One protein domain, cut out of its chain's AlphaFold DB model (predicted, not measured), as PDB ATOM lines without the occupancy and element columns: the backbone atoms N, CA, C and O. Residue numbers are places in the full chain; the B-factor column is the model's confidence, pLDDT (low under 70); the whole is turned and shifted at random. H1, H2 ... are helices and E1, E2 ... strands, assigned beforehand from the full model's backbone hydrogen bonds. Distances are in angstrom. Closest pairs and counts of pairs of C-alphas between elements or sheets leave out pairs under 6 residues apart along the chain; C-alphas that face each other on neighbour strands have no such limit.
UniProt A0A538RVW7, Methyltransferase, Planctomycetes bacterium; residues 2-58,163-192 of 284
ATOM      1  N   ARG A   2     -44.928  54.622  83.999       87.62
ATOM      2  CA  ARG A   2     -45.125  56.066  83.783       87.62
ATOM      3  C   ARG A   2     -46.430  56.640  84.385       87.62
ATOM      4  O   ARG A   2     -46.324  57.629  85.096       87.62
ATOM      5  N   PRO A   3     -47.624  56.030  84.207       91.88
ATOM      6  CA  PRO A   3     -48.868  56.650  84.685       91.88
ATOM      7  C   PRO A   3     -48.924  56.906  86.204       91.88
ATOM      8  O   PRO A   3     -49.334  57.997  86.591       91.88
ATOM      9  N   PRO A   4     -48.453  55.991  87.082       94.31
ATOM     10  CA  PRO A   4     -48.353  56.286  88.514       94.31
ATOM     11  C   PRO A   4     -47.420  57.458  88.847       94.31
ATOM     12  O   PRO A   4     -47.734  58.254  89.725       94.31
ATOM     13  N   LEU A   5     -46.290  57.598  88.143       95.31
ATOM     14  CA  LEU A   5     -45.366  58.717  88.365       95.31
ATOM     15  C   LEU A   5     -45.939  60.038  87.843       95.31
ATOM     16  O   LEU A   5     -45.787  61.058  88.506       95.31
ATOM     17  N   ASP A   6     -46.655  60.020  86.715       96.44
ATOM     18  CA  ASP A   6     -47.383  61.191  86.212       96.44
ATOM     19  C   ASP A   6     -48.464  61.651  87.206       96.44
ATOM     20  O   ASP A   6     -48.675  62.852  87.351       96.44
ATOM     21  N   ALA A   7     -49.104  60.733  87.938       96.62
ATOM     22  CA  ALA A   7     -50.064  61.079  88.989       96.62
ATOM     23  C   ALA A   7     -49.407  61.718  90.231       96.62
ATOM     24  O   ALA A   7     -50.035  62.539  90.893       96.62
ATOM     25  N   ILE A   8     -48.155  61.362  90.544       95.44
ATOM     26  CA  ILE A   8     -47.419  61.875  91.715       95.44
ATOM     27  C   ILE A   8     -46.719  63.204  91.403       95.44
ATOM     28  O   ILE A   8     -46.821  64.157  92.171       95.44
ATOM     29  N   PHE A   9     -45.980  63.268  90.293       95.56
ATOM     30  CA  PHE A   9     -45.143  64.419  89.936       95.56
ATOM     31  C   PHE A   9     -45.823  65.380  88.957       95.56
ATOM     32  O   PHE A   9     -45.395  66.522  88.818       95.56
ATOM     33  N   GLY A  10     -46.880  64.936  88.278       96.12
ATOM     34  CA  GLY A  10     -47.499  65.651  87.172       96.12
ATOM     35  C   GLY A  10     -46.808  65.345  85.832       96.12
ATOM     36  O   GLY A  10     -45.577  65.306  85.751       96.12
ATOM     37  N   PRO A  11     -47.564  65.204  84.728       96.00
ATOM     38  CA  PRO A  11     -46.997  64.887  83.413       96.00
ATOM     39  C   PRO A  11     -46.063  65.988  82.888       96.00
ATOM     40  O   PRO A  11     -45.113  65.710  82.159       96.00
ATOM     41  N   ALA A  12     -46.284  67.238  83.308       96.69
ATOM     42  CA  ALA A  12     -45.436  68.380  82.973       96.69
ATOM     43  C   ALA A  12     -44.050  68.337  83.641       96.69
ATOM     44  O   ALA A  12     -43.226  69.196  83.336       96.69
ATOM     45  N   GLN A  13     -43.790  67.374  84.532       97.25
ATOM     46  CA  GLN A  13     -42.494  67.147  85.171       97.25
ATOM     47  C   GLN A  13     -41.708  65.970  84.580       97.25
ATOM     48  O   GLN A  13     -40.536  65.778  84.908       97.25
ATOM     49  N   PHE A  14     -42.298  65.207  83.658       97.62
ATOM     50  CA  PHE A  14     -41.576  64.192  82.892       97.62
ATOM     51  C   PHE A  14     -40.591  64.867  81.934       97.62
ATOM     52  O   PHE A  14     -40.983  65.769  81.194       97.62
ATOM     53  N   ARG A  15     -39.303  64.506  81.972       96.75
ATOM     54  CA  ARG A  15     -38.272  65.075  81.083       96.75
ATOM     55  C   ARG A  15     -38.098  64.205  79.849       96.75
ATOM     56  O   ARG A  15     -38.355  64.655  78.739       96.75
ATOM     57  N   ASN A  16     -37.706  62.956  80.055       96.31
ATOM     58  CA  ASN A  16     -37.574  61.951  79.011       96.31
ATOM     59  C   ASN A  16     -37.454  60.546  79.622       96.31
ATOM     60  O   ASN A  16     -37.467  60.349  80.840       96.31
ATOM     61  N   GLN A  17     -37.356  59.560  78.738       96.94
ATOM     62  CA  GLN A  17     -37.031  58.183  79.078       96.94
ATOM     63  C   GLN A  17     -35.658  57.850  78.510       96.94
ATOM     64  O   GLN A  17     -35.361  58.208  77.376       96.94
ATOM     65  N   ILE A  18     -34.851  57.142  79.284       97.62
ATOM     66  CA  ILE A  18     -33.538  56.662  78.875       97.62
ATOM     67  C   ILE A  18     -33.637  55.156  78.678       97.62
ATOM     68  O   ILE A  18     -34.118  54.436  79.556       97.62
ATOM     69  N   VAL A  19     -33.184  54.673  77.527       98.12
ATOM     70  CA  VAL A  19     -33.133  53.249  77.205       98.12
ATOM     71  C   VAL A  19     -31.724  52.752  77.463       98.12
ATOM     72  O   VAL A  19     -30.781  53.160  76.786       98.12
ATOM     73  N   TRP A  20     -31.581  51.847  78.426       98.12
ATOM     74  CA  TRP A  20     -30.302  51.242  78.770       98.12
ATOM     75  C   TRP A  20     -30.275  49.771  78.365       98.12
ATOM     76  O   TRP A  20     -31.111  48.980  78.800       98.12
ATOM     77  N   ARG A  21     -29.297  49.380  77.544       96.69
ATOM     78  CA  ARG A  21     -29.065  47.975  77.200       96.69
ATOM     79  C   ARG A  21     -28.458  47.244  78.399       96.69
ATOM     80  O   ARG A  21     -27.288  47.422  78.716       96.69
ATOM     81  N   ARG A  22     -29.246  46.366  79.015       94.69
ATOM     82  CA  ARG A  22     -28.923  45.676  80.273       94.69
ATOM     83  C   ARG A  22     -28.323  44.284  80.110       94.69
ATOM     84  O   ARG A  22     -28.040  43.628  81.105       94.69
ATOM     85  N   THR A  23     -28.260  43.770  78.886       93.25
ATOM     86  CA  THR A  23     -27.802  42.406  78.610       93.25
ATOM     87  C   THR A  23     -27.393  42.248  77.143       93.25
ATOM     88  O   THR A  23     -27.671  43.100  76.286       93.25
ATOM     89  N   GLY A  24     -26.717  41.135  76.864       90.88
ATOM     90  CA  GLY A  24     -26.391  40.674  75.522       90.88
ATOM     91  C   GLY A  24     -27.628  40.241  74.730       90.88
ATOM     92  O   GLY A  24     -28.763  40.556  75.074       90.88
ATOM     93  N   ALA A  25     -27.412  39.537  73.621       87.88
ATOM     94  CA  ALA A  25     -28.504  39.094  72.763       87.88
ATOM     95  C   ALA A  25     -29.435  38.089  73.474       87.88
ATOM     96  O   ALA A  25     -28.981  37.161  74.140       87.88
ATOM     97  N   HIS A  26     -30.741  38.244  73.259       86.31
ATOM     98  CA  HIS A  26     -31.765  37.265  73.623       86.31
ATOM     99  C   HIS A  26     -32.584  36.914  72.379       86.31
ATOM    100  O   HIS A  26     -32.970  37.807  71.629       86.31
ATOM    101  N   GLY A  27     -32.850  35.625  72.157       87.25
ATOM    102  CA  GLY A  27     -33.519  35.124  70.949       87.25
ATOM    103  C   GLY A  27     -34.851  34.426  71.233       87.25
ATOM    104  O   GLY A  27     -34.925  33.204  71.104       87.25
ATOM    105  N   PRO A  28     -35.908  35.146  71.646       87.75
ATOM    106  CA  PRO A  28     -37.240  34.558  71.731       87.75
ATOM    107  C   PRO A  28     -37.754  34.179  70.331       87.75
ATOM    108  O   PRO A  28     -37.487  34.859  69.346       87.75
ATOM    109  N   ARG A  29     -38.527  33.089  70.227       89.75
ATOM    110  CA  ARG A  29     -38.960  32.525  68.928       89.75
ATOM    111  C   ARG A  29     -40.011  33.353  68.176       89.75
ATOM    112  O   ARG A  29     -40.240  33.099  67.001       89.75
ATOM    113  N   ARG A  30     -40.719  34.259  68.858       94.19
ATOM    114  CA  ARG A  30     -41.904  34.963  68.324       94.19
ATOM    115  C   ARG A  30     -41.902  36.472  68.614       94.19
ATOM    116  O   ARG A  30     -42.952  37.100  68.564       94.19
ATOM    117  N   SER A  31     -40.754  37.050  68.960       93.25
ATOM    118  CA  SER A  31     -40.619  38.483  69.252       93.25
ATOM    119  C   SER A  31     -39.165  38.943  69.120       93.25
ATOM    120  O   SER A  31     -38.268  38.135  68.883       93.25
ATOM    121  N   PHE A  32     -38.915  40.243  69.283       92.31
ATOM    122  CA  PHE A  32     -37.558  40.765  69.437       92.31
ATOM    123  C   PHE A  32     -37.030  40.512  70.855       92.31
ATOM    124  O   PHE A  32     -37.787  40.526  71.827       92.31
ATOM    125  N   GLY A  33     -35.718  40.298  70.973       93.81
ATOM    126  CA  GLY A  33     -35.049  40.071  72.251       93.81
ATOM    127  C   GLY A  33     -35.183  41.257  73.212       93.81
ATOM    128  O   GLY A  33     -34.699  42.343  72.887       93.81
ATOM    129  N   PRO A  34     -35.775  41.081  74.407       94.06
ATOM    130  CA  PRO A  34     -35.839  42.143  75.403       94.06
ATOM    131  C   PRO A  34     -34.476  42.293  76.086       94.06
ATOM    132  O   PRO A  34     -34.154  41.584  77.038       94.06
ATOM    133  N   VAL A  35     -33.659  43.211  75.569       95.56
ATOM    134  CA  VAL A  35     -32.277  43.424  76.032       95.56
ATOM    135  C   VAL A  35     -32.065  44.740  76.778       95.56
ATOM    136  O   VAL A  35     -30.935  45.060  77.141       95.56
ATOM    137  N   HIS A  36     -33.123  45.519  76.991       96.31
ATOM    138  CA  HIS A  36     -33.041  46.832  77.618       96.31
ATOM    139  C   HIS A  36     -33.985  46.967  78.810       96.31
ATOM    140  O   HIS A  36     -34.981  46.249  78.899       96.31
ATOM    141  N   ASP A  37     -33.653  47.914  79.681       96.06
ATOM    142  CA  ASP A  37     -34.562  48.514  80.654       96.06
ATOM    143  C   ASP A  37     -34.766  49.996  80.315       96.06
ATOM    144  O   ASP A  37     -33.972  50.610  79.592       96.06
ATOM    145  N   THR A  38     -35.828  50.573  80.874       97.38
ATOM    146  CA  THR A  38     -36.144  51.996  80.753       97.38
ATOM    147  C   THR A  38     -35.952  52.694  82.093       97.38
ATOM    148  O   THR A  38     -36.540  52.292  83.097       97.38
ATOM    149  N   ILE A  39     -35.189  53.783  82.090       97.50
ATOM    150  CA  ILE A  39     -35.015  54.691  83.224       97.50
ATOM    151  C   ILE A  39     -35.860  55.935  82.944       97.50
ATOM    152  O   ILE A  39     -35.712  56.576  81.904       97.50
ATOM    153  N   LEU A  40     -36.780  56.267  83.844       97.81
ATOM    154  CA  LEU A  40     -37.651  57.433  83.694       97.81
ATOM    155  C   LEU A  40     -37.039  58.632  84.417       97.81
ATOM    156  O   LEU A  40     -36.719  58.527  85.599       97.81
ATOM    157  N   PHE A  41     -36.913  59.767  83.727       97.38
ATOM    158  CA  PHE A  41     -36.396  60.997  84.315       97.38
ATOM    159  C   PHE A  41     -37.529  61.998  84.561       97.38
ATOM    160  O   PHE A  41     -38.170  62.490  83.629       97.38
ATOM    161  N   TYR A  42     -37.754  62.302  85.838       97.94
ATOM    162  CA  TYR A  42     -38.673  63.333  86.311       97.94
ATOM    163  C   TYR A  42     -37.922  64.387  87.116       97.94
ATOM    164  O   TYR A  42     -36.902  64.101  87.742       97.94
ATOM    165  N   THR A  43     -38.472  65.594  87.141       97.62
ATOM    166  CA  THR A  43     -38.007  66.691  87.996       97.62
ATOM    167  C   THR A  43     -39.088  67.074  88.997       97.62
ATOM    168  O   THR A  43     -40.260  66.786  88.804       97.62
ATOM    169  N   LYS A  44     -38.731  67.731  90.103       95.94
ATOM    170  CA  LYS A  44     -39.752  68.262  91.023       95.94
ATOM    171  C   LYS A  44     -40.417  69.521  90.459       95.94
ATOM    172  O   LYS A  44     -41.604  69.744  90.670       95.94
ATOM    173  N   THR A  45     -39.630  70.356  89.784       96.19
ATOM    174  CA  THR A  45     -40.079  71.607  89.162       96.19
ATOM    175  C   THR A  45     -39.386  71.806  87.813       96.19
ATOM    176  O   THR A  45     -38.464  71.062  87.470       96.19
ATOM    177  N   SER A  46     -39.788  72.836  87.064       94.62
ATOM    178  CA  SER A  46     -39.102  73.255  85.836       94.62
ATOM    179  C   SER A  46     -37.713  73.854  86.081       94.62
ATOM    180  O   SER A  46     -36.912  73.888  85.152       94.62
ATOM    181  N   SER A  47     -37.415  74.284  87.312       96.19
ATOM    182  CA  SER A  47     -36.081  74.698  87.746       96.19
ATOM    183  C   SER A  47     -35.389  73.533  88.451       96.19
ATOM    184  O   SER A  47     -35.837  73.056  89.498       96.19
ATOM    185  N   TYR A  48     -34.319  73.028  87.848       96.12
ATOM    186  CA  TYR A  48     -33.560  71.893  88.361       96.12
ATOM    187  C   TYR A  48     -32.113  71.957  87.876       96.12
ATOM    188  O   TYR A  48     -31.813  72.550  86.841       96.12
ATOM    189  N   TYR A  49     -31.216  71.332  88.637       96.94
ATOM    190  CA  TYR A  49     -29.836  71.152  88.211       96.94
ATOM    191  C   TYR A  49     -29.768  70.081  87.122       96.94
ATOM    192  O   TYR A  49     -30.275  68.973  87.305       96.94
ATOM    193  N   PHE A  50     -29.110  70.405  86.013       96.94
ATOM    194  CA  PHE A  50     -28.733  69.419  85.016       96.94
ATOM    195  C   PHE A  50     -27.426  69.816  84.337       96.94
ATOM    196  O   PHE A  50     -27.327  70.888  83.737       96.94
ATOM    197  N   LYS A  51     -26.425  68.942  84.408       95.62
ATOM    198  CA  LYS A  51     -25.151  69.098  83.710       95.62
ATOM    199  C   LYS A  51     -25.153  68.222  82.467       95.62
ATOM    200  O   LYS A  51     -25.249  66.999  82.548       95.62
ATOM    201  N   THR A  52     -25.010  68.838  81.295       92.69
ATOM    202  CA  THR A  52     -24.899  68.088  80.041       92.69
ATOM    203  C   THR A  52     -23.585  67.315  80.004       92.69
ATOM    204  O   THR A  52     -22.512  67.887  79.813       92.69
ATOM    205  N   VAL A  53     -23.680  65.997  80.153       92.50
ATOM    206  CA  VAL A  53     -22.561  65.077  79.941       92.50
ATOM    207  C   VAL A  53     -22.364  64.878  78.438       92.50
ATOM    208  O   VAL A  53     -23.329  64.801  77.675       92.50
ATOM    209  N   GLN A  54     -21.107  64.812  78.006       91.88
ATOM    210  CA  GLN A  54     -20.746  64.566  76.614       91.88
ATOM    211  C   GLN A  54     -20.434  63.085  76.410       91.88
ATOM    212  O   GLN A  54     -19.781  62.449  77.235       91.88
ATOM    213  N   ARG A  55     -20.872  62.541  75.278       92.44
ATOM    214  CA  ARG A  55     -20.393  61.272  74.740       92.44
ATOM    215  C   ARG A  55     -19.247  61.578  73.778       92.44
ATOM    216  O   ARG A  55     -19.482  62.329  72.823       92.44
ATOM    217  N   PRO A  56     -18.049  61.005  73.968       92.88
ATOM    218  CA  PRO A  56     -16.951  61.220  73.038       92.88
ATOM    219  C   PRO A  56     -17.357  60.868  71.602       92.88
ATOM    220  O   PRO A  56     -18.161  59.958  71.363       92.88
ATOM    221  N   TYR A  57     -16.818  61.602  70.629       94.44
ATOM    222  CA  TYR A  57     -17.099  61.320  69.224       94.44
ATOM    223  C   TYR A  57     -16.561  59.950  68.805       94.44
ATOM    224  O   TYR A  57     -15.568  59.452  69.328       94.44
ATOM    225  N   MET A  58     -17.178  59.364  67.780       94.94
ATOM    226  CA  MET A  58     -16.626  58.179  67.126       94.94
ATOM    227  C   MET A  58     -15.315  58.530  66.410       94.94
ATOM    228  O   MET A  58     -15.218  59.572  65.755       94.94
ATOM    229  N   PRO A 163     -23.561  65.893  72.958       92.56
ATOM    230  CA  PRO A 163     -24.434  65.753  74.113       92.56
ATOM    231  C   PRO A 163     -24.954  64.318  74.213       92.56
ATOM    232  O   PRO A 163     -25.364  63.726  73.209       92.56
ATOM    233  N   LEU A 164     -24.859  63.740  75.409       94.06
ATOM    234  CA  LEU A 164     -25.209  62.348  75.645       94.06
ATOM    235  C   LEU A 164     -26.683  62.099  75.258       94.06
ATOM    236  O   LEU A 164     -27.563  62.778  75.791       94.06
ATOM    237  N   PRO A 165     -26.974  61.152  74.345       95.19
ATOM    238  CA  PRO A 165     -28.347  60.817  73.994       95.19
ATOM    239  C   PRO A 165     -29.018  60.001  75.105       95.19
ATOM    240  O   PRO A 165     -28.370  59.488  76.018       95.19
ATOM    241  N   ASP A 166     -30.324  59.810  74.976       96.44
ATOM    242  CA  ASP A 166     -31.137  58.954  75.842       96.44
ATOM    243  C   ASP A 166     -31.062  57.455  75.483       96.44
ATOM    244  O   ASP A 166     -31.768  56.632  76.065       96.44
ATOM    245  N   LEU A 167     -30.167  57.074  74.565       97.12
ATOM    246  CA  LEU A 167     -29.869  55.689  74.201       97.12
ATOM    247  C   LEU A 167     -28.499  55.276  74.743       97.12
ATOM    248  O   LEU A 167     -27.461  55.618  74.173       97.12
ATOM    249  N   TRP A 168     -28.499  54.513  75.833       97.31
ATOM    250  CA  TRP A 168     -27.301  54.016  76.512       97.31
ATOM    251  C   TRP A 168     -27.097  52.553  76.162       97.31
ATOM    252  O   TRP A 168     -27.667  51.637  76.755       97.31
ATOM    253  N   THR A 169     -26.327  52.337  75.108       95.88
ATOM    254  CA  THR A 169     -26.307  51.076  74.375       95.88
ATOM    255  C   THR A 169     -24.879  50.611  74.207       95.88
ATOM    256  O   THR A 169     -24.295  50.768  73.137       95.88
ATOM    257  N   TYR A 170     -24.330  50.016  75.271       96.81
ATOM    258  CA  TYR A 170     -23.030  49.361  75.185       96.81
ATOM    259  C   TYR A 170     -22.995  48.411  73.981       96.81
ATOM    260  O   TYR A 170     -23.902  47.584  73.796       96.81
ATOM    261  N   GLN A 171     -21.972  48.564  73.140       95.75
ATOM    262  CA  GLN A 171     -21.723  47.692  71.997       95.75
ATOM    263  C   GLN A 171     -20.419  46.923  72.223       95.75
ATOM    264  O   GLN A 171     -19.343  47.508  72.088       95.75
ATOM    265  N   PRO A 172     -20.496  45.622  72.548       93.88
ATOM    266  CA  PRO A 172     -19.316  44.768  72.607       93.88
ATOM    267  C   PRO A 172     -18.556  44.758  71.277       93.88
ATOM    268  O   PRO A 172     -19.177  44.900  70.221       93.88
ATOM    269  N   TYR A 173     -17.243  44.525  71.334       94.81
ATOM    270  CA  TYR A 173     -16.371  44.408  70.155       94.81
ATOM    271  C   TYR A 173     -16.267  45.703  69.337       94.81
ATOM    272  O   TYR A 173     -16.134  45.680  68.113       94.81
ATOM    273  N   THR A 174     -16.379  46.846  70.014       96.88
ATOM    274  CA  THR A 174     -16.216  48.177  69.409       96.88
ATOM    275  C   THR A 174     -15.066  48.958  70.033       96.88
ATOM    276  O   THR A 174     -14.988  50.177  69.886       96.88
ATOM    277  N   GLU A 175     -14.166  48.274  70.737       96.88
ATOM    278  CA  GLU A 175     -12.930  48.838  71.266       96.88
ATOM    279  C   GLU A 175     -12.158  49.567  70.153       96.88
ATOM    280  O   GLU A 175     -12.103  49.132  68.999       96.88
ATOM    281  N   GLY A 176     -11.644  50.753  70.478       95.00
ATOM    282  CA  GLY A 176     -11.005  51.649  69.510       95.00
ATOM    283  C   GLY A 176     -11.962  52.383  68.553       95.00
ATOM    284  O   GLY A 176     -11.516  53.263  67.811       95.00
ATOM    285  N   ALA A 177     -13.273  52.113  68.563       95.69
ATOM    286  CA  ALA A 177     -14.236  52.854  67.736       95.69
ATOM    287  C   ALA A 177     -14.512  54.272  68.262       95.69
ATOM    288  O   ALA A 177     -14.929  55.146  67.496       95.69
ATOM    289  N   VAL A 178     -14.274  54.519  69.550       95.00
ATOM    290  CA  VAL A 178     -14.450  55.824  70.198       95.00
ATOM    291  C   VAL A 178     -13.148  56.633  70.099       95.00
ATOM    292  O   VAL A 178     -12.044  56.094  70.141       95.00
ATOM    293  N   HIS A 179     -13.252  57.942  69.873       93.88
ATOM    294  CA  HIS A 179     -12.088  58.822  69.810       93.88
ATOM    295  C   HIS A 179     -11.529  59.101  71.211       93.88
ATOM    296  O   HIS A 179     -12.290  59.300  72.153       93.88
ATOM    297  N   GLY A 180     -10.200  59.165  71.330       90.50
ATOM    298  CA  GLY A 180      -9.521  59.541  72.576       90.50
ATOM    299  C   GLY A 180      -9.477  58.445  73.645       90.50
ATOM    300  O   GLY A 180      -9.001  58.698  74.745       90.50
ATOM    301  N   THR A 181      -9.950  57.237  73.338       91.19
ATOM    302  CA  THR A 181      -9.943  56.089  74.250       91.19
ATOM    303  C   THR A 181      -9.893  54.773  73.469       91.19
ATOM    304  O   THR A 181     -10.240  54.727  72.287       91.19
ATOM    305  N   GLU A 182      -9.461  53.708  74.140       93.50
ATOM    306  CA  GLU A 182      -9.531  52.329  73.638       93.50
ATOM    307  C   GLU A 182     -10.842  51.633  74.036       93.50
ATOM    308  O   GLU A 182     -11.152  50.552  73.542       93.50
ATOM    309  N   ALA A 183     -11.659  52.274  74.877       92.94
ATOM    310  CA  ALA A 183     -12.966  51.763  75.260       92.94
ATOM    311  C   ALA A 183     -13.920  51.621  74.059       92.94
ATOM    312  O   ALA A 183     -13.876  52.392  73.094       92.94
ATOM    313  N   GLY A 184     -14.824  50.645  74.156       95.50
ATOM    314  CA  GLY A 184     -15.948  50.503  73.239       95.50
ATOM    315  C   GLY A 184     -17.027  51.571  73.438       95.50
ATOM    316  O   GLY A 184     -17.019  52.357  74.390       95.50
ATOM    317  N   ILE A 185     -17.999  51.581  72.533       96.12
ATOM    318  CA  ILE A 185     -19.158  52.474  72.594       96.12
ATOM    319  C   ILE A 185     -19.936  52.197  73.882       96.12
ATOM    320  O   ILE A 185     -20.418  51.083  74.054       96.12
ATOM    321  N   ASP A 186     -20.106  53.211  74.740       96.31
ATOM    322  CA  ASP A 186     -20.833  53.121  76.022       96.31
ATOM    323  C   ASP A 186     -20.293  52.049  76.989       96.31
ATOM    324  O   ASP A 186     -21.047  51.461  77.761       96.31
ATOM    325  N   ALA A 187     -18.985  51.782  76.958       95.69
ATOM    326  CA  ALA A 187     -18.363  50.777  77.822       95.69
ATOM    327  C   ALA A 187     -18.553  51.037  79.330       95.69
ATOM    328  O   ALA A 187     -18.655  50.091  80.102       95.69
ATOM    329  N   ASP A 188     -18.667  52.297  79.756       94.56
ATOM    330  CA  ASP A 188     -18.917  52.680  81.153       94.56
ATOM    331  C   ASP A 188     -20.286  52.213  81.677       94.56
ATOM    332  O   ASP A 188     -20.465  52.043  82.880       94.56
ATOM    333  N   VAL A 189     -21.249  51.961  80.789       96.56
ATOM    334  CA  VAL A 189     -22.588  51.464  81.151       96.56
ATOM    335  C   VAL A 189     -22.827  50.033  80.683       96.56
ATOM    336  O   VAL A 189     -23.979  49.604  80.562       96.56
ATOM    337  N   ALA A 190     -21.757  49.284  80.409       96.19
ATOM    338  CA  ALA A 190     -21.843  47.863  80.112       96.19
ATOM    339  C   ALA A 190     -22.559  47.115  81.246       96.19
ATOM    340  O   ALA A 190     -22.379  47.410  82.427       96.19
ATOM    341  N   TRP A 191     -23.406  46.149  80.892       94.56
ATOM    342  CA  TRP A 191     -24.033  45.282  81.885       94.56
ATOM    343  C   TRP A 191     -22.994  44.393  82.570       94.56
ATOM    344  O   TRP A 191     -21.982  44.049  81.969       94.56
ATOM    345  N   LEU A 192     -23.290  43.954  83.797       93.88
ATOM    346  CA  LEU A 192     -22.400  43.071  84.547       93.88
ATOM    347  C   LEU A 192     -22.601  41.600  84.155       93.88
ATOM    348  O   LEU A 192     -23.586  40.961  84.548       93.88
TER     349      LEU A 192
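Overview. This is residues 2 to 58 and 163 to 192 of the 284 residues of the protein "Methyltransferase" of Planctomycetes bacterium (UniProt A0A538RVW7). Little regular structure is present: a two-stranded hairpin, E1 and E2, has a short helix, H1, near one end and a long loop, residues 22 to 35, at the other. A long unnamed stretch, residues 163 to 192, pairs briefly with E1. The 87 printed residues run H1, E1, E2, E3, of mixed class, with 26 in named elements. The whole is loose, radius of gyration of the C-alphas 16.2 A, and flat, spanning 42 by 40 by 19 A.

Along the chain. H1 is residues 2 to 9, from C-alpha 2 at (-45.125, 56.066, 83.783). E1, residues 14 to 21, is 21.3 A long; E2, residues 36 to 42, 19.5 A. E3, residues 54 to 56, ends at C-alpha 56 (-16.951, 61.220, 73.038).

Arrangement. E1 and E2 are antiparallel at 159 degrees, with N 18 and O 39 within hydrogen-bond range at 2.8 A. Residues 19 to 20 pair parallel with 167 to 168. The closest C-alphas of H1 and E2, Phe 9 and Tyr 42, are 7.5 A apart. Every O i to N i+4 pair in H1 is within hydrogen-bond range. E3 pairs with no named strand and is apart from H1, E1 and E2.

Size, cuts and confidence. Residues 59 to 162 are not printed; C-alphas 58 and 163 are 12.9 A apart. The links E1 to E2 and E2 to E3 are long. No printed residue is under pLDDT 70.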